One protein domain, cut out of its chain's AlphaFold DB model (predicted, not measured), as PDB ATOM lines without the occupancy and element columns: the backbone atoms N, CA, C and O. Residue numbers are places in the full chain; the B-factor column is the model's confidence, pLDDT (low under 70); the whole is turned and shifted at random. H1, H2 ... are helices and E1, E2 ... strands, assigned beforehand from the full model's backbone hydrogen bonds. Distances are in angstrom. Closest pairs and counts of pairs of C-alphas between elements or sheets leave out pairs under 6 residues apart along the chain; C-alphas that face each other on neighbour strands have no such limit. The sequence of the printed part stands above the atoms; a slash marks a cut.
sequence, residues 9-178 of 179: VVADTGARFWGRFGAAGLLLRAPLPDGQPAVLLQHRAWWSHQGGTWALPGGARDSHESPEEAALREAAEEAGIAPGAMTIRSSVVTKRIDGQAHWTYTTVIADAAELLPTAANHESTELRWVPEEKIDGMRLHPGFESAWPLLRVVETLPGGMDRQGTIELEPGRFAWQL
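What this domain is: This is residues 9 to 178 of the 179 residues of the protein "NUDIX domain-containing protein" of Mycobacteroides sp. CBMA 271 (UniProt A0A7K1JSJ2). A strongly twisted sheet of six strands, E2 to E7, curls round helix H1, and a small sheet, E8, E10 and E9, sits partly face to face with it, a sandwich of two unequal sheets. H3 covers part of the large sheet's face opposite to H1, while H2 stands at the sheet's level. The printed part has 170 residues, in the order E1 E2 E3 E4 H1 E5 E6 E7 H2 H3 E8 E9 E10; the class is mixed, helices and strands. The large sheet is branched, with E2 and E6 parallel and its other neighbour pairs antiparallel; the small one is mixed. The whole is compact, with a radius of gyration of the C-alphas of 15.6 A and spans of 49 by 34 by 32 A.

How they stand to each other: E1, residues 16 to 18, pairs with no named strand and meets E2, residues 23 to 31, only through their link. E2 and E3, residues 37 to 44, form an antiparallel hairpin, with N 30 and O 38 at 3.0 A. E4, residues 58 to 60, lies on the same side of E2 as E3, with N 24 and O 59 at 3.0 A. H1, residues 67 to 79, is on this sheet; its closest C-alphas to E2 are those of Ala 71 and Gly 25, 4.6 A apart. E5, residues 86 to 97, bends by 65 degrees at residue 89 and forms a hairpin with E6, residues 103 to 112, with N 87 and O 111 at 2.8 A. E6 lies on the other side of E2, parallel to it, with N 27 and O 108 at 2.8 A. E7, residues 124 to 131, is antiparallel to E3, with N 41 and O 128 at 2.9 A. H2, residues 132 to 137, has a height over the sheet of 3.0 A. H3, residues 142 to 150, has a height of 9.2 A, over E5 and only just over E6, where 3 of its C-alphas fall. E8, residues 153 to 157, is parallel to E10, residues 173 to 177, with N 154 and O 174 at 2.8 A. E9, residues 165 to 170, forms a hairpin with E10, with N 175 and O 167 at 2.8 A. The facing parts of the two sheets are 10.9 A centre to centre. Every O i to N i+4 pair of H1 is within hydrogen-bond range, against 3 of 5 in H3 and 0 of 2 in H2, where 2 of 3 O i to N i+3 pairs are.

Where its parts are: E1 begins at C-alpha 16 (-13.942, -40.047, 40.713), and E10 ends at C-alpha 177 (-22.760, -6.267, 56.166). E5 is 29.3 A long, E6 28.8 A, E2 26.9 A and H1 17.3 A.

The domain as a whole: The C-alphas farthest apart, of Gly 14 and Met 161, are 51.4 A apart. The printed part has no cut. The links E3 to E4 and E6 to E7 are long. Mean pLDDT of the printed part is 92.8; residues 47 to 49 and 161 to 162 are under 70.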
ATOM      1  N   VAL A   9     -11.121 -41.228  45.425       90.94
ATOM      2  CA  VAL A   9     -12.296 -41.969  45.866       90.94
ATOM      3  C   VAL A   9     -13.205 -42.199  44.662       90.94
ATOM      4  O   VAL A   9     -13.408 -41.297  43.847       90.94
ATOM      5  N   VAL A  10     -13.731 -43.415  44.519       91.56
ATOM      6  CA  VAL A  10     -14.641 -43.785  43.428       91.56
ATOM      7  C   VAL A  10     -16.023 -44.011  44.024       91.56
ATOM      8  O   VAL A  10     -16.184 -44.855  44.899       91.56
ATOM      9  N   ALA A  11     -17.002 -43.232  43.575       87.94
ATOM     10  CA  ALA A  11     -18.395 -43.391  43.975       87.94
ATOM     11  C   ALA A  11     -19.020 -44.638  43.335       87.94
ATOM     12  O   ALA A  11     -18.542 -45.112  42.303       87.94
ATOM     13  N   ASP A  12     -20.159 -45.089  43.863       87.81
ATOM     14  CA  ASP A  12     -20.924 -46.222  43.313       87.81
ATOM     15  C   ASP A  12     -21.334 -46.000  41.840       87.81
ATOM     16  O   ASP A  12     -21.504 -46.944  41.073       87.81
ATOM     17  N   THR A  13     -21.436 -44.737  41.410       87.50
ATOM     18  CA  THR A  13     -21.703 -44.337  40.017       87.50
ATOM     19  C   THR A  13     -20.484 -44.440  39.090       87.50
ATOM     20  O   THR A  13     -20.602 -44.183  37.895       87.50
ATOM     21  N   GLY A  14     -19.300 -44.757  39.622       88.19
ATOM     22  CA  GLY A  14     -18.018 -44.737  38.912       88.19
ATOM     23  C   GLY A  14     -17.358 -43.353  38.820       88.19
ATOM     24  O   GLY A  14     -16.237 -43.240  38.320       88.19
ATOM     25  N   ALA A  15     -18.015 -42.293  39.308       88.44
ATOM     26  CA  ALA A  15     -17.436 -40.951  39.358       88.44
ATOM     27  C   ALA A  15     -16.239 -40.896  40.323       88.44
ATOM     28  O   ALA A  15     -16.263 -41.507  41.392       88.44
ATOM     29  N   ARG A  16     -15.194 -40.149  39.949       91.19
ATOM     30  CA  ARG A  16     -13.942 -40.047  40.713       91.19
ATOM     31  C   ARG A  16     -13.841 -38.692  41.406       91.19
ATOM     32  O   ARG A  16     -14.003 -37.660  40.759       91.19
ATOM     33  N   PHE A  17     -13.506 -38.709  42.690       91.44
ATOM     34  CA  PHE A  17     -13.330 -37.531  43.536       91.44
ATOM     35  C   PHE A  17     -11.926 -37.530  44.141       91.44
ATOM     36  O   PHE A  17     -11.462 -38.564  44.617       91.44
ATOM     37  N   TRP A  18     -11.223 -36.401  44.067       92.69
ATOM     38  CA  TRP A  18      -9.878 -36.264  44.631       92.69
ATOM     39  C   TRP A  18      -9.951 -35.988  46.139       92.69
ATOM     40  O   TRP A  18     -10.832 -35.257  46.587       92.69
ATOM     41  N   GLY A  19      -9.036 -36.570  46.911       94.75
ATOM     42  CA  GLY A  19      -8.974 -36.470  48.368       94.75
ATOM     43  C   GLY A  19      -9.553 -37.701  49.060       94.75
ATOM     44  O   GLY A  19     -10.770 -37.873  49.121       94.75
ATOM     45  N   ARG A  20      -8.688 -38.562  49.609       94.06
ATOM     46  CA  ARG A  20      -9.064 -39.819  50.287       94.06
ATOM     47  C   ARG A  20      -9.984 -39.603  51.482       94.06
ATOM     48  O   ARG A  20     -10.834 -40.447  51.749       94.06
ATOM     49  N   PHE A  21      -9.832 -38.473  52.165       94.88
ATOM     50  CA  PHE A  21     -10.596 -38.127  53.361       94.88
ATOM     51  C   PHE A  21     -11.576 -36.978  53.115       94.88
ATOM     52  O   PHE A  21     -12.035 -36.351  54.067       94.88
ATOM     53  N   GLY A  22     -11.912 -36.703  51.853       96.44
ATOM     54  CA  GLY A  22     -12.638 -35.503  51.450       96.44
ATOM     55  C   GLY A  22     -11.706 -34.402  50.952       96.44
ATOM     56  O   GLY A  22     -10.488 -34.571  50.865       96.44
ATOM     57  N   ALA A  23     -12.306 -33.268  50.619       97.69
ATOM     58  CA  ALA A  23     -11.613 -32.074  50.164       97.69
ATOM     59  C   ALA A  23     -12.255 -30.825  50.774       97.69
ATOM     60  O   ALA A  23     -13.418 -30.849  51.197       97.69
ATOM     61  N   ALA A  24     -11.500 -29.734  50.813       98.38
ATOM     62  CA  ALA A  24     -11.998 -28.451  51.271       98.38
ATOM     63  C   ALA A  24     -11.451 -27.308  50.419       98.38
ATOM     64  O   ALA A  24     -10.363 -27.404  49.859       98.38
ATOM     65  N   GLY A  25     -12.213 -26.222  50.326       98.00
ATOM     66  CA  GLY A  25     -11.762 -25.003  49.663       98.00
ATOM     67  C   GLY A  25     -12.263 -23.750  50.353       98.00
ATOM     68  O   GLY A  25     -13.242 -23.790  51.100       98.00
ATOM     69  N   LEU A  26     -11.586 -22.640  50.088       98.62
ATOM     70  CA  LEU A  26     -11.807 -21.369  50.756       98.62
ATOM     71  C   LEU A  26     -12.565 -20.394  49.851       98.62
ATOM     72  O   LEU A  26     -12.063 -19.975  48.810       98.62
ATOM     73  N   LEU A  27     -13.749 -19.972  50.288       98.75
ATOM     74  CA  LEU A  27     -14.405 -18.765  49.803       98.75
ATOM     75  C   LEU A  27     -13.978 -17.610  50.708       98.75
ATOM     76  O   LEU A  27     -14.538 -17.408  51.785       98.75
ATOM     77  N   LEU A  28     -12.971 -16.861  50.264       98.75
ATOM     78  CA  LEU A  28     -12.487 -15.678  50.968       98.75
ATOM     79  C   LEU A  28     -13.137 -14.423  50.392       98.75
ATOM     80  O   LEU A  28     -12.958 -14.135  49.206       98.75
ATOM     81  N   ARG A  29     -13.855 -13.682  51.236       98.50
ATOM     82  CA  ARG A  29     -14.419 -12.371  50.916       98.50
ATOM     83  C   ARG A  29     -13.565 -11.243  51.465       98.50
ATOM     84  O   ARG A  29     -12.924 -11.387  52.498       98.50
ATOM     85  N   ALA A  30     -13.611 -10.105  50.794       98.00
ATOM     86  CA  ALA A  30     -13.056  -8.848  51.273       98.00
ATOM     87  C   ALA A  30     -13.867  -7.670  50.715       98.00
ATOM     88  O   ALA A  30     -14.450  -7.798  49.632       98.00
ATOM     89  N   PRO A  31     -13.911  -6.525  51.417       97.25
ATOM     90  CA  PRO A  31     -14.562  -5.331  50.901       97.25
ATOM     91  C   PRO A  31     -13.771  -4.729  49.731       97.25
ATOM     92  O   PRO A  31     -12.555  -4.543  49.796       97.25
ATOM     93  N   LEU A  32     -14.484  -4.376  48.668       96.94
ATOM     94  CA  LEU A  32     -14.024  -3.467  47.622       96.94
ATOM     95  C   LEU A  32     -13.990  -2.015  48.140       96.94
ATOM     96  O   LEU A  32     -14.558  -1.725  49.196       96.94
ATOM     97  N   PRO A  33     -13.381  -1.067  47.398       95.12
ATOM     98  CA  PRO A  33     -13.367   0.348  47.787       95.12
ATOM     99  C   PRO A  33     -14.754   0.982  47.989       95.12
ATOM    100  O   PRO A  33     -14.869   1.971  48.705       95.12
ATOM    101  N   ASP A  34     -15.799   0.431  47.365       93.69
ATOM    102  CA  ASP A  34     -17.199   0.847  47.531       93.69
ATOM    103  C   ASP A  34     -17.940   0.085  48.652       93.69
ATOM    104  O   ASP A  34     -19.140   0.275  48.852       93.69
ATOM    105  N   GLY A  35     -17.231  -0.777  49.388       94.31
ATOM    106  CA  GLY A  35     -17.748  -1.596  50.480       94.31
ATOM    107  C   GLY A  35     -18.418  -2.903  50.051       94.31
ATOM    108  O   GLY A  35     -18.693  -3.731  50.922       94.31
ATOM    109  N   GLN A  36     -18.669  -3.131  48.756       96.31
ATOM    110  CA  GLN A  36     -19.278  -4.375  48.266       96.31
ATOM    111  C   GLN A  36     -18.306  -5.561  48.375       96.31
ATOM    112  O   GLN A  36     -17.090  -5.359  48.368       96.31
ATOM    113  N   PRO A  37     -18.796  -6.809  48.470       97.94
ATOM    114  CA  PRO A  37     -17.916  -7.960  48.600       97.94
ATOM    115  C   PRO A  37     -17.249  -8.326  47.268       97.94
ATOM    116  O   PRO A  37     -17.888  -8.406  46.214       97.94
ATOM    117  N   ALA A  38     -15.957  -8.635  47.337       98.56
ATOM    118  CA  ALA A  38     -15.239  -9.397  46.326       98.56
ATOM    119  C   ALA A  38     -14.821 -10.760  46.877       98.56
ATOM    120  O   ALA A  38     -14.536 -10.884  48.065       98.56
ATOM    121  N   VAL A  39     -14.732 -11.760  46.000       98.69
ATOM    122  CA  VAL A  39     -14.268 -13.117  46.316       98.69
ATOM    123  C   VAL A  39     -12.941 -13.384  45.615       98.69
ATOM    124  O   VAL A  39     -12.787 -13.077  44.431       98.69
ATOM    125  N   LEU A  40     -11.985 -13.980  46.327       98.50
ATOM    126  CA  LEU A  40     -10.739 -14.453  45.729       98.50
ATOM    127  C   LEU A  40     -10.980 -15.741  44.928       98.50
ATOM    128  O   LEU A  40     -11.337 -16.772  45.496       98.50
ATOM    129  N   LEU A  41     -10.745 -15.690  43.616       97.88
ATOM    130  CA  LEU A  41     -10.842 -16.833  42.711       97.88
ATOM    131  C   LEU A  41      -9.500 -17.145  42.049       97.88
ATOM    132  O   LEU A  41      -8.687 -16.256  41.785       97.88
ATOM    133  N   GLN A  42      -9.324 -18.416  41.703       95.25
ATOM    134  CA  GLN A  42      -8.209 -18.912  40.912       95.25
ATOM    135  C   GLN A  42      -8.659 -19.370  39.524       95.25
ATOM    136  O   GLN A  42      -9.638 -20.110  39.383       95.25
ATOM    137  N   HIS A  43      -7.944 -18.937  38.486       92.50
ATOM    138  CA  HIS A  43      -8.143 -19.413  37.123       92.50
ATOM    139  C   HIS A  43      -7.238 -20.615  36.863       92.50
ATOM    140  O   HIS A  43      -6.019 -20.484  36.676       92.50
ATOM    141  N   ARG A  44      -7.855 -21.798  36.845       88.31
ATOM    142  CA  ARG A  44      -7.149 -23.079  36.768       88.31
ATOM    143  C   ARG A  44      -6.375 -23.186  35.462       88.31
ATOM    144  O   ARG A  44      -6.922 -22.932  34.385       88.31
ATOM    145  N   ALA A  45      -5.122 -23.619  35.552       75.88
ATOM    146  CA  ALA A  45      -4.301 -23.823  34.373       75.88
ATOM    147  C   ALA A  45      -4.928 -24.828  33.395       75.88
ATOM    148  O   ALA A  45      -5.572 -25.796  33.794       75.88
ATOM    149  N   TRP A  46      -4.734 -24.610  32.092       72.00
ATOM    150  CA  TRP A  46      -5.363 -25.417  31.038       72.00
ATOM    151  C   TRP A  46      -5.003 -26.907  31.090       72.00
ATOM    152  O   TRP A  46      -5.785 -27.736  30.634       72.00
ATOM    153  N   TRP A  47      -3.835 -27.249  31.640       69.06
ATOM    154  CA  TRP A  47      -3.368 -28.630  31.793       69.06
ATOM    155  C   TRP A  47      -3.923 -29.336  33.039       69.06
ATOM    156  O   TRP A  47      -3.714 -30.537  33.205       69.06
ATOM    157  N   SER A  48      -4.632 -28.619  33.911       68.88
ATOM    158  CA  SER A  48      -5.282 -29.188  35.089       68.88
ATOM    159  C   SER A  48      -6.617 -29.844  34.720       68.88
ATOM    160  O   SER A  48      -7.245 -29.519  33.708       68.88
ATOM    161  N   HIS A  49      -7.102 -30.765  35.560       63.22
ATOM    162  CA  HIS A  49      -8.459 -31.303  35.416       63.22
ATOM    163  C   HIS A  49      -9.473 -30.139  35.444       63.22
ATOM    164  O   HIS A  49      -9.440 -29.328  36.374       63.22
ATOM    165  N   GLN A  50     -10.327 -30.041  34.412       71.19
ATOM    166  CA  GLN A  50     -11.240 -28.905  34.174       71.19
ATOM    167  C   GLN A  50     -10.528 -27.533  34.051       71.19
ATOM    168  O   GLN A  50     -11.012 -26.519  34.561       71.19
ATOM    169  N   GLY A  51      -9.367 -27.493  33.389       71.94
ATOM    170  CA  GLY A  51      -8.601 -26.269  33.129       71.94
ATOM    171  C   GLY A  51      -9.362 -25.198  32.332       71.94
ATOM    172  O   GLY A  51     -10.275 -25.501  31.559       71.94
ATOM    173  N   GLY A  52      -8.985 -23.928  32.519       85.25
ATOM    174  CA  GLY A  52      -9.657 -22.780  31.892       85.25
ATOM    175  C   GLY A  52     -11.005 -22.418  32.526       85.25
ATOM    176  O   GLY A  52     -11.851 -21.802  31.871       85.25
ATOM    177  N   THR A  53     -11.230 -22.859  33.766       92.94
ATOM    178  CA  THR A  53     -12.381 -22.500  34.601       92.94
ATOM    179  C   THR A  53     -11.919 -21.754  35.851       92.94
ATOM    180  O   THR A  53     -10.767 -21.874  36.274       92.94
ATOM    181  N   TRP A  54     -12.825 -20.984  36.447       96.69
ATOM    182  CA  TRP A  54     -12.598 -20.296  37.714       96.69
ATOM    183  C   TRP A  54     -13.084 -21.137  38.893       96.69
ATOM    184  O   TRP A  54     -14.188 -21.681  38.866       96.69
ATOM    185  N   ALA A  55     -12.266 -21.238  39.935       95.94
ATOM    186  CA  ALA A  55     -12.561 -22.007  41.136       95.94
ATOM    187  C   ALA A  55     -12.098 -21.265  42.395       95.94
ATOM    188  O   ALA A  55     -11.366 -20.280  42.320       95.94
ATOM    189  N   LEU A  56     -12.510 -21.775  43.551       97.19
ATOM    190  CA  LEU A  56     -11.928 -21.405  44.838       97.19
ATOM    191  C   LEU A  56     -10.554 -22.082  45.008       97.19
ATOM    192  O   LEU A  56     -10.371 -23.182  44.470       97.19
ATOM    193  N   PRO A  57      -9.607 -21.477  45.750       96.25
ATOM    194  CA  PRO A  57      -8.472 -22.204  46.314       96.25
ATOM    195  C   PRO A  57      -8.950 -23.402  47.136       96.25
ATOM    196  O   PRO A  57      -9.936 -23.281  47.872       96.25
ATOM    197  N   GLY A  58      -8.308 -24.558  47.005       95.88
ATOM    198  CA  GLY A  58      -8.729 -25.758  47.720       95.88
ATOM    199  C   GLY A  58      -8.209 -27.068  47.148       95.88
ATOM    200  O   GLY A  58      -7.890 -27.184  45.969       95.88
ATOM    201  N   GLY A  59      -8.231 -28.098  47.989       95.00
ATOM    202  CA  GLY A  59      -7.595 -29.371  47.696       95.00
ATOM    203  C   GLY A  59      -7.991 -30.488  48.653       95.00
ATOM    204  O   GLY A  59      -8.996 -30.418  49.368       95.00
ATOM    205  N   ALA A  60      -7.230 -31.580  48.585       96.50
ATOM    206  CA  ALA A  60      -7.470 -32.771  49.385       96.50
ATOM    207  C   ALA A  60      -7.225 -32.488  50.868       96.50
ATOM    208  O   ALA A  60      -6.284 -31.789  51.234       96.50
ATOM    209  N   ARG A  61      -8.061 -33.081  51.719       96.94
ATOM    210  CA  ARG A  61      -7.891 -33.039  53.169       96.94
ATOM    211  C   ARG A  61      -7.076 -34.239  53.632       96.94
ATOM    212  O   ARG A  61      -7.385 -35.370  53.241       96.94
ATOM    213  N   ASP A  62      -6.084 -34.003  54.478       95.75
ATOM    214  CA  ASP A  62      -5.346 -35.065  55.160       95.75
ATOM    215  C   ASP A  62      -6.189 -35.711  56.271       95.75
ATOM    216  O   ASP A  62      -7.164 -35.140  56.759       95.75
ATOM    217  N   SER A  63      -5.824 -36.919  56.713       95.38
ATOM    218  CA  SER A  63      -6.611 -37.688  57.697       95.38
ATOM    219  C   SER A  63      -6.771 -36.998  59.053       95.38
ATOM    220  O   SER A  63      -7.702 -37.308  59.798       95.38
ATOM    221  N   HIS A  64      -5.856 -36.088  59.373       94.94
ATOM    222  CA  HIS A  64      -5.778 -35.373  60.642       94.94
ATOM    223  C   HIS A  64      -6.305 -33.937  60.561       94.94
ATOM    224  O   HIS A  64      -6.383 -33.278  61.594       94.94
ATOM    225  N   GLU A  65      -6.660 -33.461  59.367       96.50
ATOM    226  CA  GLU A  65      -7.153 -32.104  59.153       96.50
ATOM    227  C   GLU A  65      -8.676 -32.034  59.307       96.50
ATOM    228  O   GLU A  65      -9.436 -32.876  58.817       96.50
ATOM    229  N   SER A  66      -9.139 -30.958  59.929       97.88
ATOM    230  CA  SER A  66     -10.485 -30.420  59.749       97.88
ATOM    231  C   SER A  66     -10.643 -29.800  58.348       97.88
ATOM    232  O   SER A  66      -9.653 -29.481  57.683       97.88
ATOM    233  N   PRO A  67     -11.881 -29.626  57.841       98.12
ATOM    234  CA  PRO A  67     -12.105 -28.848  56.622       98.12
ATOM    235  C   PRO A  67     -11.466 -27.453  56.652       98.12
ATOM    236  O   PRO A  67     -10.934 -27.001  55.643       98.12
ATOM    237  N   GLU A  68     -11.535 -26.785  57.800       98.50
ATOM    238  CA  GLU A  68     -10.987 -25.457  58.042       98.50
ATOM    239  C   GLU A  68      -9.465 -25.451  57.905       98.50
ATOM    240  O   GLU A  68      -8.929 -24.627  57.167       98.50
ATOM    241  N   GLU A  69      -8.772 -26.393  58.548       98.00
ATOM    242  CA  GLU A  69      -7.314 -26.526  58.439       98.00
ATOM    243  C   GLU A  69      -6.875 -26.772  56.994       98.00
ATOM    244  O   GLU A  69      -5.993 -26.066  56.504       98.00
ATOM    245  N   ALA A  70      -7.544 -27.686  56.284       97.75
ATOM    246  CA  ALA A  70      -7.238 -27.955  54.883       97.75
ATOM    247  C   ALA A  70      -7.481 -26.728  53.993       97.75
ATOM    248  O   ALA A  70      -6.608 -26.351  53.219       97.75
ATOM    249  N   ALA A  71      -8.626 -26.048  54.121       98.19
ATOM    250  CA  ALA A  71      -8.913 -24.857  53.320       98.19
ATOM    251  C   ALA A  71      -7.900 -23.723  53.567       98.19
ATOM    252  O   ALA A  71      -7.498 -23.041  52.624       98.19
ATOM    253  N   LEU A  72      -7.468 -23.529  54.819       97.69
ATOM    254  CA  LEU A  72      -6.458 -22.532  55.179       97.69
ATOM    255  C   LEU A  72      -5.063 -22.900  54.658       97.69
ATOM    256  O   LEU A  72      -4.362 -22.022  54.151       97.69
ATOM    257  N   ARG A  73      -4.660 -24.176  54.756       96.75
ATOM    258  CA  ARG A  73      -3.400 -24.668  54.178       96.75
ATOM    259  C   ARG A  73      -3.384 -24.456  52.668       96.75
ATOM    260  O   ARG A  73      -2.443 -23.857  52.158       96.75
ATOM    261  N   GLU A  74      -4.429 -24.887  51.972       96.12
ATOM    262  CA  GLU A  74      -4.529 -24.758  50.513       96.12
ATOM    263  C   GLU A  74      -4.530 -23.286  50.084       96.12
ATOM    264  O   GLU A  74      -3.825 -22.910  49.157       96.12
ATOM    265  N   ALA A  75      -5.223 -22.395  50.801       96.25
ATOM    266  CA  ALA A  75      -5.158 -20.962  50.511       96.25
ATOM    267  C   ALA A  75      -3.746 -20.371  50.696       96.25
ATOM    268  O   ALA A  75      -3.337 -19.484  49.938       96.25
ATOM    269  N   ALA A  76      -2.982 -20.864  51.674       96.00
ATOM    270  CA  ALA A  76      -1.590 -20.472  51.859       96.00
ATOM    271  C   ALA A  76      -0.687 -21.003  50.732       96.00
ATOM    272  O   ALA A  76       0.162 -20.266  50.232       96.00
ATOM    273  N   GLU A  77      -0.882 -22.252  50.310       93.88
ATOM    274  CA  GLU A  77      -0.075 -22.915  49.277       93.88
ATOM    275  C   GLU A  77      -0.402 -22.444  47.849       93.88
ATOM    276  O   GLU A  77       0.506 -22.265  47.034       93.88
ATOM    277  N   GLU A  78      -1.682 -22.238  47.535       93.69
ATOM    278  CA  GLU A  78      -2.163 -21.899  46.190       93.69
ATOM    279  C   GLU A  78      -2.233 -20.396  45.929       93.69
ATOM    280  O   GLU A  78      -2.061 -19.968  44.783       93.69
ATOM    281  N   ALA A  79      -2.482 -19.601  46.976       94.94
ATOM    282  CA  ALA A  79      -2.712 -18.166  46.853       94.94
ATOM    283  C   ALA A  79      -1.804 -17.282  47.715       94.94
ATOM    284  O   ALA A  79      -1.888 -16.052  47.618       94.94
ATOM    285  N   GLY A  80      -0.921 -17.866  48.530       95.56
ATOM    286  CA  GLY A  80      -0.016 -17.115  49.402       95.56
ATOM    287  C   GLY A  80      -0.725 -16.393  50.551       95.56
ATOM    288  O   GLY A  80      -0.155 -15.473  51.137       95.56
ATOM    289  N   ILE A  81      -1.964 -16.776  50.872       96.69
ATOM    290  CA  ILE A  81      -2.750 -16.123  51.917       96.69
ATOM    291  C   ILE A  81      -2.418 -16.730  53.280       96.69
ATOM    292  O   ILE A  81      -2.645 -17.910  53.527       96.69
ATOM    293  N   ALA A  82      -1.911 -15.908  54.199       95.62
ATOM    294  CA  ALA A  82      -1.619 -16.358  55.554       95.62
ATOM    295  C   ALA A  82      -2.919 -16.699  56.318       95.62
ATOM    296  O   ALA A  82      -3.836 -15.876  56.328       95.62
ATOM    297  N   PRO A  83      -2.992 -17.830  57.048       92.44
ATOM    298  CA  PRO A  83      -4.192 -18.207  57.803       92.44
ATOM    299  C   PRO A  83      -4.668 -17.147  58.808       92.44
ATOM    300  O   PRO A  83      -5.862 -16.983  59.023       92.44
ATOM    301  N   GLY A  84      -3.740 -16.385  59.399       95.12
ATOM    302  CA  GLY A  84      -4.056 -15.302  60.338       95.12
ATOM    303  C   GLY A  84      -4.576 -14.009  59.695       95.12
ATOM    304  O   GLY A  84      -4.909 -13.081  60.422       95.12
ATOM    305  N   ALA A  85      -4.634 -13.921  58.361       95.62
ATOM    306  CA  ALA A  85      -5.115 -12.740  57.639       95.62
ATOM    307  C   ALA A  85      -6.640 -12.737  57.420       95.62
ATOM    308  O   ALA A  85      -7.166 -11.843  56.755       95.62
ATOM    309  N   MET A  86      -7.350 -13.738  57.949       96.38
ATOM    310  CA  MET A  86      -8.785 -13.903  57.753       96.38
ATOM    311  C   MET A  86      -9.504 -14.389  59.015       96.38
ATOM    312  O   MET A  86      -8.894 -14.901  59.950       96.38
ATOM    313  N   THR A  87     -10.826 -14.251  59.026       96.94
ATOM    314  CA  THR A  87     -11.723 -14.743  60.076       96.94
ATOM    315  C   THR A  87     -12.733 -15.705  59.468       96.94
ATOM    316  O   THR A  87     -13.542 -15.298  58.637       96.94
ATOM    317  N   ILE A  88     -12.734 -16.967  59.903       97.75
ATOM    318  CA  ILE A  88     -13.740 -17.949  59.474       97.75
ATOM    319  C   ILE A  88     -15.124 -17.524  59.978       97.75
ATOM    320  O   ILE A  88     -15.291 -17.125  61.132       97.75
ATOM    321  N   ARG A  89     -16.115 -17.596  59.088       97.00
ATOM    322  CA  ARG A  89     -17.508 -17.208  59.340       97.00
ATOM    323  C   ARG A  89     -18.432 -18.416  59.372       97.00
ATOM    324  O   ARG A  89     -19.314 -18.457  60.219       97.00
ATOM    325  N   SER A  90     -18.224 -19.375  58.470       97.44
ATOM    326  CA  SER A  90     -19.022 -20.601  58.380       97.44
ATOM    327  C   SER A  90     -18.301 -21.676  57.558       97.44
ATOM    328  O   SER A  90     -17.334 -21.379  56.853       97.44
ATOM    329  N   SER A  91     -18.808 -22.906  57.616       97.81
ATOM    330  CA  SER A  91     -18.348 -24.055  56.832       97.81
ATOM    331  C   SER A  91     -19.549 -24.830  56.302       97.81
ATOM    332  O   SER A  91     -20.384 -25.312  57.067       97.81
ATOM    333  N   VAL A  92     -19.627 -24.988  54.980       97.88
ATOM    334  CA  VAL A  92     -20.775 -25.597  54.294       97.88
ATOM    335  C   VAL A  92     -20.319 -26.825  53.519       97.88
ATOM    336  O   VAL A  92     -19.437 -26.743  52.668       97.88
ATOM    337  N   VAL A  93     -20.940 -27.983  53.763       97.69
ATOM    338  CA  VAL A  93     -20.742 -29.161  52.903       97.69
ATOM    339  C   VAL A  93     -21.475 -28.921  51.585       97.69
ATOM    340  O   VAL A  93     -22.697 -29.015  51.523       97.69
ATOM    341  N   THR A  94     -20.727 -28.611  50.530       96.62
ATOM    342  CA  THR A  94     -21.262 -28.238  49.210       96.62
ATOM    343  C   THR A  94     -21.348 -29.414  48.247       96.62
ATOM    344  O   THR A  94     -22.096 -29.376  47.269       96.62
ATOM    345  N   LYS A  95     -20.642 -30.508  48.544       95.88
ATOM    346  CA  LYS A  95     -20.829 -31.792  47.872       95.88
ATOM    347  C   LYS A  95     -20.780 -32.920  48.885       95.88
ATOM    348  O   LYS A  95     -19.862 -32.988  49.696       95.88
ATOM    349  N   ARG A  96     -21.733 -33.842  48.783       95.12
ATOM    350  CA  ARG A  96     -21.724 -35.120  49.493       95.12
ATOM    351  C   ARG A  96     -21.906 -36.253  48.498       95.12
ATOM    352  O   ARG A  96     -22.709 -36.144  47.570       95.12
ATOM    353  N   ILE A  97     -21.127 -37.302  48.700       92.44
ATOM    354  CA  ILE A  97     -21.266 -38.592  48.046       92.44
ATOM    355  C   ILE A  97     -21.482 -39.609  49.157       92.44
ATOM    356  O   ILE A  97     -20.624 -39.784  50.026       92.44
ATOM    357  N   ASP A  98     -22.654 -40.227  49.118       84.50
ATOM    358  CA  ASP A  98     -23.051 -41.320  49.993       84.50
ATOM    359  C   ASP A  98     -22.942 -42.643  49.222       84.50
ATOM    360  O   ASP A  98     -23.003 -42.654  47.991       84.50
ATOM    361  N   GLY A  99     -22.769 -43.754  49.936       78.19
ATOM    362  CA  GLY A  99     -22.578 -45.080  49.344       78.19
ATOM    363  C   GLY A  99     -21.448 -45.835  50.030       78.19
ATOM    364  O   GLY A  99     -21.149 -45.581  51.196       78.19
ATOM    365  N   GLN A 100     -20.798 -46.754  49.312       73.88
ATOM    366  CA  GLN A 100     -19.669 -47.515  49.870       73.88
ATOM    367  C   GLN A 100     -18.454 -46.629  50.160       73.88
ATOM    368  O   GLN A 100     -17.657 -46.929  51.049       73.88
ATOM    369  N   ALA A 101     -18.331 -45.523  49.428       75.56
ATOM    370  CA  ALA A 101     -17.316 -44.517  49.654       75.56
ATOM    371  C   ALA A 101     -17.955 -43.199  50.108       75.56
ATOM    372  O   ALA A 101     -18.557 -42.479  49.312       75.56
ATOM    373  N   HIS A 102     -17.804 -42.883  51.394       88.00
ATOM    374  CA  HIS A 102     -18.207 -41.594  51.948       88.00
ATOM    375  C   HIS A 102     -17.189 -40.520  51.564       88.00
ATOM    376  O   HIS A 102     -16.014 -40.621  51.915       88.00
ATOM    377  N   TRP A 103     -17.639 -39.476  50.870       95.19
ATOM    378  CA  TRP A 103     -16.780 -38.355  50.489       95.19
ATOM    379  C   TRP A 103     -17.539 -37.032  50.540       95.19
ATOM    380  O   TRP A 103     -18.707 -36.949  50.149       95.19
ATOM    381  N   THR A 104     -16.870 -35.977  50.999       97.31
ATOM    382  CA  THR A 104     -17.437 -34.627  51.053       97.31
ATOM    383  C   THR A 104     -16.466 -33.587  50.520       97.31
ATOM    384  O   THR A 104     -15.268 -33.667  50.798       97.31
ATOM    385  N   TYR A 105     -17.015 -32.573  49.854       97.81
ATOM    386  CA  TYR A 105     -16.357 -31.288  49.665       97.81
ATOM    387  C   TYR A 105     -16.978 -30.274  50.623       97.81
ATOM    388  O   TYR A 105     -18.203 -30.098  50.615       97.81
ATOM    389  N   THR A 106     -16.149 -29.605  51.418       98.50
ATOM    390  CA  THR A 106     -16.584 -28.526  52.311       98.50
ATOM    391  C   THR A 106     -16.015 -27.198  51.840       98.50
ATOM    392  O   THR A 106     -14.810 -27.051  51.665       98.50
ATOM    393  N   THR A 107     -16.878 -26.208  51.655       98.69
ATOM    394  CA  THR A 107     -16.460 -24.832  51.405       98.69
ATOM    395  C   THR A 107     -16.437 -24.070  52.723       98.69
ATOM    396  O   THR A 107     -17.465 -23.950  53.388       98.69
ATOM    397  N   VAL A 108     -15.267 -23.558  53.087       98.69
ATOM    398  CA  VAL A 108     -15.051 -22.702  54.257       98.69
ATOM    399  C   VAL A 108     -15.202 -21.255  53.811       98.69
ATOM    400  O   VAL A 108     -14.617 -20.852  52.809       98.69
ATOM    401  N   ILE A 109     -16.009 -20.480  54.527       98.69
ATOM    402  CA  ILE A 109     -16.319 -19.084  54.209       98.69
ATOM    403  C   ILE A 109     -15.588 -18.194  55.208       98.69
ATOM    404  O   ILE A 109     -15.753 -18.367  56.419       98.69
ATOM    405  N   ALA A 110     -14.804 -17.236  54.714       98.44
ATOM    406  CA  ALA A 110     -13.990 -16.363  55.552       98.44
ATOM    407  C   ALA A 110     -14.002 -14.887  55.119       98.44
ATOM    408  O   ALA A 110     -14.066 -14.562  53.937       98.44
ATOM    409  N   ASP A 111     -13.915 -14.033  56.140       98.06
ATOM    410  CA  ASP A 111     -13.641 -12.592  56.184       98.06
ATOM    411  C   ASP A 111     -12.168 -12.191  56.048       98.06
ATOM    412  O   ASP A 111     -11.438 -12.473  56.991       98.06
ATOM    413  N   ALA A 112     -11.719 -11.480  55.014       97.56
ATOM    414  CA  ALA A 112     -10.517 -10.639  55.089       97.56
ATOM    415  C   ALA A 112     -10.906  -9.160  55.253       97.56
ATOM    416  O   ALA A 112     -11.917  -8.703  54.718       97.56
ATOM    417  N   ALA A 113     -10.094  -8.402  55.998       95.69
ATOM    418  CA  ALA A 113     -10.350  -6.981  56.255       95.69
ATOM    419  C   ALA A 113     -10.194  -6.106  54.997       95.69
ATOM    420  O   ALA A 113     -10.798  -5.042  54.900       95.69
ATOM    421  N   GLU A 114      -9.390  -6.560  54.037       96.50
ATOM    422  CA  GLU A 114      -9.084  -5.873  52.786       96.50
ATOM    423  C   GLU A 114      -8.700  -6.882  51.694       96.50
ATOM    424  O   GLU A 114      -8.526  -8.076  51.959       96.50
ATOM    425  N   LEU A 115      -8.553  -6.402  50.458       97.88
ATOM    426  CA  LEU A 115      -8.066  -7.204  49.336       97.88
ATOM    427  C   LEU A 115      -6.596  -7.579  49.569       97.88
ATOM    428  O   LEU A 115      -5.691  -6.771  49.362       97.88
ATOM    429  N   LEU A 116      -6.358  -8.816  49.998       97.50
ATOM    430  CA  LEU A 116      -5.014  -9.289  50.319       97.50
ATOM    431  C   LEU A 116      -4.153  -9.457  49.053       97.50
ATOM    432  O   LEU A 116      -4.672  -9.866  48.004       97.50
ATOM    433  N   PRO A 117      -2.833  -9.196  49.134       95.81
ATOM    434  CA  PRO A 117      -1.906  -9.561  48.070       95.81
ATOM    435  C   PRO A 117      -1.899 -11.081  47.887       95.81
ATOM    436  O   PRO A 117      -1.993 -11.833  48.854       95.81
ATOM    437  N   THR A 118      -1.774 -11.526  46.640       94.75
ATOM    438  CA  THR A 118      -1.829 -12.947  46.280       94.75
ATOM    439  C   THR A 118      -0.579 -13.362  45.521       94.75
ATOM    440  O   THR A 118       0.020 -12.568  44.793       94.75
ATOM    441  N   ALA A 119      -0.188 -14.620  45.684       90.12
ATOM    442  CA  ALA A 119       0.899 -15.235  44.940       90.12
ATOM    443  C   ALA A 119       0.417 -16.580  44.397       90.12
ATOM    444  O   ALA A 119       0.177 -17.506  45.164       90.12
ATOM    445  N   ALA A 120       0.257 -16.669  43.075       83.06
ATOM    446  CA  ALA A 120      -0.172 -17.899  42.425       83.06
ATOM    447  C   ALA A 120       0.948 -18.940  42.433       83.06
ATOM    448  O   ALA A 120       2.113 -18.622  42.173       83.06
ATOM    449  N   ASN A 121       0.579 -20.192  42.678       81.69
ATOM    450  CA  ASN A 121       1.454 -21.328  42.434       81.69
ATOM    451  C   ASN A 121       1.341 -21.815  40.969       81.69
ATOM    452  O   ASN A 121       0.677 -21.217  40.124       81.69
ATOM    453  N   HIS A 122       2.004 -22.930  40.659       77.88
ATOM    454  CA  HIS A 122       2.016 -23.544  39.327       77.88
ATOM    455  C   HIS A 122       0.674 -24.157  38.870       77.88
ATOM    456  O   HIS A 122       0.558 -24.559  37.712       77.88
ATOM    457  N   GLU A 123      -0.326 -24.261  39.747       74.50
ATOM    458  CA  GLU A 123      -1.625 -24.883  39.455       74.50
ATOM    459  C   GLU A 123      -2.638 -23.888  38.864       74.50
ATOM    460  O   GLU A 123      -3.633 -24.283  38.237       74.50
ATOM    461  N   SER A 124      -2.328 -22.593  38.973       78.12
ATOM    462  CA  SER A 124      -3.175 -21.489  38.539       78.12
ATOM    463  C   SER A 124      -2.453 -20.555  37.577       78.12
ATOM    464  O   SER A 124      -1.283 -20.222  37.726       78.12
ATOM    465  N   THR A 125      -3.182 -20.124  36.551       82.38
ATOM    466  CA  THR A 125      -2.693 -19.131  35.576       82.38
ATOM    467  C   THR A 125      -2.928 -17.702  36.036       82.38
ATOM    468  O   THR A 125      -2.259 -16.789  35.561       82.38
ATOM    469  N   GLU A 126      -3.879 -17.507  36.949       91.44
ATOM    470  CA  GLU A 126      -4.241 -16.205  37.490       91.44
ATOM    471  C   GLU A 126      -4.930 -16.373  38.851       91.44
ATOM    472  O   GLU A 126      -5.698 -17.316  39.048       91.44
ATOM    473  N   LEU A 127      -4.691 -15.425  39.759       95.25
ATOM    474  CA  LEU A 127      -5.507 -15.184  40.948       95.25
ATOM    475  C   LEU A 127      -6.163 -13.815  40.822       95.25
ATOM    476  O   LEU A 127      -5.516 -12.854  40.402       95.25
ATOM    477  N   ARG A 128      -7.444 -13.720  41.184       97.12
ATOM    478  CA  ARG A 128      -8.204 -12.479  41.042       97.12
ATOM    479  C   ARG A 128      -9.225 -12.310  42.157       97.12
ATOM    480  O   ARG A 128     -10.026 -13.203  42.411       97.12
ATOM    481  N   TRP A 129      -9.247 -11.117  42.742       98.25
ATOM    482  CA  TRP A 129     -10.394 -10.630  43.502       98.25
ATOM    483  C   TRP A 129     -11.496 -10.209  42.534       98.25
ATOM    484  O   TRP A 129     -11.320  -9.284  41.739       98.25
ATOM    485  N   VAL A 130     -12.621 -10.913  42.568       98.44
ATOM    486  CA  VAL A 130     -13.745 -10.702  41.656       98.44
ATOM    487  C   VAL A 130     -14.919 -10.122  42.436       98.44
ATOM    488  O   VAL A 130     -15.304 -10.734  43.432       98.44
ATOM    489  N   PRO A 131     -15.524  -8.995  42.005       98.25
ATOM    490  CA  PRO A 131     -16.768  -8.519  42.600       98.25
ATOM    491  C   PRO A 131     -17.817  -9.627  42.572       98.25
ATOM    492  O   PRO A 131     -18.054 -10.223  41.521       98.25
ATOM    493  N   GLU A 132     -18.431  -9.914  43.716       97.75
ATOM    494  CA  GLU A 132     -19.262 -11.108  43.888       97.75
ATOM    495  C   GLU A 132     -20.421 -11.173  42.878       97.75
ATOM    496  O   GLU A 132     -20.698 -12.225  42.301       97.75
ATOM    497  N   GLU A 133     -21.010 -10.021  42.555       96.88
ATOM    498  CA  GLU A 133     -22.066  -9.873  41.544       96.88
ATOM    499  C   GLU A 133     -21.658 -10.280  40.114       96.88
ATOM    500  O   GLU A 133     -22.520 -10.495  39.262       96.88
ATOM    501  N   LYS A 134     -20.359 -10.372  39.804       97.69
ATOM    502  CA  LYS A 134     -19.868 -10.765  38.471       97.69
ATOM    503  C   LYS A 134     -19.684 -12.272  38.322       97.69
ATOM    504  O   LYS A 134     -19.535 -12.739  37.193       97.69
ATOM    505  N   ILE A 135     -19.695 -13.025  39.421       97.75
ATOM    506  CA  ILE A 135     -19.343 -14.451  39.434       97.75
ATOM    507  C   ILE A 135     -20.341 -15.288  38.627       97.75
ATOM    508  O   ILE A 135     -19.918 -16.173  37.887       97.75
ATOM    509  N   ASP A 136     -21.634 -14.946  38.670       94.38
ATOM    510  CA  ASP A 136     -22.693 -15.628  37.903       94.38
ATOM    511  C   ASP A 136     -22.435 -15.623  36.378       94.38
ATOM    512  O   ASP A 136     -22.937 -16.483  35.657       94.38
ATOM    513  N   GLY A 137     -21.652 -14.665  35.866       93.88
ATOM    514  CA  GLY A 137     -21.321 -14.544  34.441       93.88
ATOM    515  C   GLY A 137     -20.016 -15.229  34.020       93.88
ATOM    516  O   GLY A 137     -19.612 -15.112  32.861       93.88
ATOM    517  N   MET A 138     -19.314 -15.890  34.940       96.31
ATOM    518  CA  MET A 138     -18.000 -16.477  34.682       96.31
ATOM    519  C   MET A 138     -18.095 -17.962  34.332       96.31
ATOM    520  O   MET A 138     -19.011 -18.671  34.735       96.31
ATOM    521  N   ARG A 139     -17.093 -18.472  33.610       95.62
ATOM    522  CA  ARG A 139     -16.954 -19.913  33.376       95.62
ATOM    523  C   ARG A 139     -16.389 -20.583  34.630       95.62
ATOM    524  O   ARG A 139     -15.170 -20.648  34.803       95.62
ATOM    525  N   LEU A 140     -17.271 -21.048  35.504       96.81
ATOM    526  CA  LEU A 140     -16.902 -21.647  36.783       96.81
ATOM    527  C   LEU A 140     -16.543 -23.131  36.646       96.81
ATOM    528  O   LEU A 140     -16.962 -23.825  35.719       96.81
ATOM    529  N   HIS A 141     -15.742 -23.631  37.584       95.12
ATOM    530  CA  HIS A 141     -15.528 -25.062  37.751       95.12
ATOM    531  C   HIS A 141     -16.872 -25.728  38.105       95.12
ATOM    532  O   HIS A 141     -17.531 -25.235  39.018       95.12
ATOM    533  N   PRO A 142     -17.275 -26.863  37.496       93.25
ATOM    534  CA  PRO A 142     -18.634 -27.405  37.653       93.25
ATOM    535  C   PRO A 142     -19.061 -27.668  39.105       93.25
ATOM    536  O   PRO A 142     -20.214 -27.465  39.482       93.25
ATOM    537  N   GLY A 143     -18.120 -28.107  39.950       93.06
ATOM    538  CA  GLY A 143     -18.382 -28.293  41.380       93.06
ATOM    539  C   GLY A 143     -18.618 -26.975  42.120       93.06
ATOM    540  O   GLY A 143     -19.480 -26.916  42.992       93.06
ATOM    541  N   PHE A 144     -17.891 -25.919  41.745       96.94
ATOM    542  CA  PHE A 144     -18.077 -24.589  42.321       96.94
ATOM    543  C   PHE A 144     -19.359 -23.937  41.795       96.94
ATOM    544  O   PHE A 144     -20.142 -23.432  42.587       96.94
ATOM    545  N   GLU A 145     -19.628 -24.044  40.494       97.25
ATOM    546  CA  GLU A 145     -20.857 -23.563  39.856       97.25
ATOM    547  C   GLU A 145     -22.110 -24.133  40.533       97.25
ATOM    548  O   GLU A 145     -23.002 -23.391  40.932       97.25
ATOM    549  N   SER A 146     -22.144 -25.452  40.749       96.62
ATOM    550  CA  SER A 146     -23.261 -26.113  41.432       96.62
ATOM    551  C   SER A 146     -23.413 -25.688  42.895       96.62
ATOM    552  O   SER A 146     -24.517 -25.775  43.431       96.62
ATOM    553  N   ALA A 147     -22.321 -25.300  43.557       97.12
ATOM    554  CA  ALA A 147     -22.319 -24.886  44.957       97.12
ATOM    555  C   ALA A 147     -22.652 -23.398  45.131       97.12
ATOM    556  O   ALA A 147     -23.147 -23.001  46.182       97.12
ATOM    557  N   TRP A 148     -22.390 -22.579  44.112       97.69
ATOM    558  CA  TRP A 148     -22.444 -21.125  44.185       97.69
ATOM    559  C   TRP A 148     -23.759 -20.548  44.743       97.69
ATOM    560  O   TRP A 148     -23.689 -19.677  45.615       97.69
ATOM    561  N   PRO A 149     -24.955 -21.061  44.382       96.19
ATOM    562  CA  PRO A 149     -26.209 -20.572  44.956       96.19
ATOM    563  C   PRO A 149     -26.325 -20.722  46.481       96.19
ATOM    564  O   PRO A 149     -27.062 -19.955  47.092       96.19
ATOM    565  N   LEU A 150     -25.617 -21.687  47.084       96.44
ATOM    566  CA  LEU A 150     -25.574 -21.922  48.537       96.44
ATOM    567  C   LEU A 150     -24.518 -21.071  49.249       96.44
ATOM    568  O   LEU A 150     -24.454 -21.068  50.473       96.44
ATOM    569  N   LEU A 151     -23.629 -20.436  48.490       97.94
ATOM    570  CA  LEU A 151     -22.445 -19.767  49.015       97.94
ATOM    571  C   LEU A 151     -22.542 -18.253  48.902       97.94
ATOM    572  O   LEU A 151     -21.994 -17.555  49.753       97.94
ATOM    573  N   ARG A 152     -23.204 -17.755  47.854       97.69
ATOM    574  CA  ARG A 152     -23.308 -16.328  47.549       97.69
ATOM    575  C   ARG A 152     -24.090 -15.548  48.602       97.69
ATOM    576  O   ARG A 152     -24.986 -16.084  49.258       97.69
ATOM    577  N   VAL A 153     -23.788 -14.262  48.716       97.31
ATOM    578  CA  VAL A 153     -24.596 -13.335  49.508       97.31
ATOM    579  C   VAL A 153     -25.936 -13.098  48.813       97.31
ATOM    580  O   VAL A 153     -25.997 -12.895  47.600       97.31
ATOM    581  N   VAL A 154     -27.030 -13.168  49.570       96.62
ATOM    582  CA  VAL A 154     -28.395 -12.971  49.051       96.62
ATOM    583  C   VAL A 154     -28.894 -11.547  49.250       96.62
ATOM    584  O   VAL A 154     -29.792 -11.106  48.537       96.62
ATOM    585  N   GLU A 155     -28.311 -10.828  50.205       95.19
ATOM    586  CA  GLU A 155     -28.620  -9.434  50.485       95.19
ATOM    587  C   GLU A 155     -27.416  -8.708  51.091       95.19
ATOM    588  O   GLU A 155     -26.564  -9.311  51.753       95.19
ATOM    589  N   THR A 156     -27.376  -7.397  50.871       94.75
ATOM    590  CA  THR A 156     -26.424  -6.496  51.513       94.75
ATOM    591  C   THR A 156     -27.155  -5.727  52.603       94.75
ATOM    592  O   THR A 156     -28.169  -5.078  52.347       94.75
ATOM    593  N   LEU A 157     -26.633  -5.796  53.821       93.62
ATOM    594  CA  LEU A 157     -27.159  -5.100  54.983       93.62
ATOM    595  C   LEU A 157     -26.414  -3.772  55.171       93.62
ATOM    596  O   LEU A 157     -25.204  -3.705  54.919       93.62
ATOM    597  N   PRO A 158     -27.102  -2.712  55.628       89.94
ATOM    598  CA  PRO A 158     -26.438  -1.468  55.984       89.94
ATOM    599  C   PRO A 158     -25.420  -1.698  57.111       89.94
ATOM    600  O   PRO A 158     -25.574  -2.615  57.928       89.94
ATOM    601  N   GLY A 159     -24.396  -0.844  57.162       83.19
ATOM    602  CA  GLY A 159     -23.398  -0.878  58.227       83.19
ATOM    603  C   GLY A 159     -24.033  -0.749  59.613       83.19
ATOM    604  O   GLY A 159     -25.038  -0.056  59.801       83.19
ATOM    605  N   GLY A 160     -23.468  -1.467  60.582       71.88
ATOM    606  CA  GLY A 160     -23.899  -1.476  61.980       71.88
ATOM    607  C   GLY A 160     -22.699  -1.378  62.921       71.88
ATOM    608  O   GLY A 160     -21.576  -1.660  62.524       71.88
ATOM    609  N   MET A 161     -22.924  -0.988  64.179       60.53
ATOM    610  CA  MET A 161     -21.822  -0.689  65.111       60.53
ATOM    611  C   MET A 161     -20.964  -1.902  65.516       60.53
ATOM    612  O   MET A 161     -19.843  -1.702  65.977       60.53
ATOM    613  N   ASP A 162     -21.456  -3.136  65.340       66.38
ATOM    614  CA  ASP A 162     -20.880  -4.320  66.002       66.38
ATOM    615  C   ASP A 162     -20.216  -5.344  65.063       66.38
ATOM    616  O   ASP A 162     -19.508  -6.237  65.538       66.38
ATOM    617  N   ARG A 163     -20.438  -5.276  63.741       71.06
ATOM    618  CA  ARG A 163     -19.878  -6.248  62.788       71.06
ATOM    619  C   ARG A 163     -19.829  -5.691  61.361       71.06
ATOM    620  O   ARG A 163     -20.685  -4.921  60.955       71.06
ATOM    621  N   GLN A 164     -18.826  -6.134  60.609       86.12
ATOM    622  CA  GLN A 164     -18.708  -5.984  59.158       86.12
ATOM    623  C   GLN A 164     -18.501  -7.384  58.554       86.12
ATOM    624  O   GLN A 164     -18.028  -8.301  59.244       86.12
ATOM    625  N   GLY A 165     -18.853  -7.550  57.280       94.94
ATOM    626  CA  GLY A 165     -18.527  -8.736  56.491       94.94
ATOM    627  C   GLY A 165     -19.652  -9.766  56.428       94.94
ATOM    628  O   GLY A 165     -20.829  -9.428  56.563       94.94
ATOM    629  N   THR A 166     -19.312 -11.038  56.213       97.00
ATOM    630  CA  THR A 166     -20.319 -12.087  56.007       97.00
ATOM    631  C   THR A 166     -21.088 -12.369  57.293       97.00
ATOM    632  O   THR A 166     -20.496 -12.588  58.356       97.00
ATOM    633  N   ILE A 167     -22.411 -12.439  57.188       95.62
ATOM    634  CA  ILE A 167     -23.324 -12.906  58.231       95.62
ATOM    635  C   ILE A 167     -24.059 -14.126  57.694       95.62
ATOM    636  O   ILE A 167     -24.665 -14.064  56.629       95.62
ATOM    637  N   GLU A 168     -24.036 -15.226  58.438       95.06
ATOM    638  CA  GLU A 168     -24.929 -16.348  58.169       95.06
ATOM    639  C   GLU A 168     -26.293 -16.046  58.794       95.06
ATOM    640  O   GLU A 168     -26.413 -15.917  60.012       95.06
ATOM    641  N   LEU A 169     -27.309 -15.862  57.949       93.88
ATOM    642  CA  LEU A 169     -28.678 -15.582  58.385       93.88
ATOM    643  C   LEU A 169     -29.348 -16.867  58.876       93.88
ATOM    644  O   LEU A 169     -29.996 -16.891  59.918       93.88
ATOM    645  N   GLU A 170     -29.164 -17.928  58.097       92.69
ATOM    646  CA  GLU A 170     -29.612 -19.302  58.307       92.69
ATOM    647  C   GLU A 170     -28.604 -20.230  57.605       92.69
ATOM    648  O   GLU A 170     -27.878 -19.755  56.728       92.69
ATOM    649  N   PRO A 171     -28.561 -21.537  57.931       90.31
ATOM    650  CA  PRO A 171     -27.625 -22.472  57.312       90.31
ATOM    651  C   PRO A 171     -27.607 -22.385  55.778       90.31
ATOM    652  O   PRO A 171     -28.604 -22.689  55.122       90.31
ATOM    653  N   GLY A 172     -26.470 -21.972  55.207       88.38
ATOM    654  CA  GLY A 172     -26.305 -21.830  53.753       88.38
ATOM    655  C   GLY A 172     -26.988 -20.604  53.127       88.38
ATOM    656  O   GLY A 172     -27.186 -20.574  51.910       88.38
ATOM    657  N   ARG A 173     -27.369 -19.598  53.925       95.94
ATOM    658  CA  ARG A 173     -27.877 -18.307  53.441       95.94
ATOM    659  C   ARG A 173     -27.108 -17.156  54.082       95.94
ATOM    660  O   ARG A 173     -27.179 -16.943  55.292       95.94
ATOM    661  N   PHE A 174     -26.405 -16.388  53.254       97.62
ATOM    662  CA  PHE A 174     -25.451 -15.379  53.708       97.62
ATOM    663  C   PHE A 174     -25.877 -13.965  53.324       97.62
ATOM    664  O   PHE A 174     -26.373 -13.744  52.224       97.62
ATOM    665  N   ALA A 175     -25.638 -13.001  54.204       97.25
ATOM    666  CA  ALA A 175     -25.695 -11.577  53.900       97.25
ATOM    667  C   ALA A 175     -24.300 -10.953  53.996       97.25
ATOM    668  O   ALA A 175     -23.430 -11.468  54.702       97.25
ATOM    669  N   TRP A 176     -24.105  -9.822  53.322       97.06
ATOM    670  CA  TRP A 176     -22.920  -8.983  53.486       97.06
ATOM    671  C   TRP A 176     -23.264  -7.724  54.272       97.06
ATOM    672  O   TRP A 176     -24.083  -6.928  53.824       97.06
ATOM    673  N   GLN A 177     -22.640  -7.519  55.429       95.62
ATOM    674  CA  GLN A 177     -22.760  -6.267  56.166       95.62
ATOM    675  C   GLN A 177     -21.697  -5.278  55.695       95.62
ATOM    676  O   GLN A 177     -20.497  -5.556  55.797       95.62
ATOM    677  N   LEU A 178     -22.153  -4.129  55.189       91.62
ATOM    678  CA  LEU A 178     -21.276  -3.029  54.795       91.62
ATOM    679  C   LEU A 178     -20.470  -2.495  55.996       91.62
ATOM    680  O   LEU A 178     -20.921  -2.643  57.134       91.62
TER     681      LEU A 178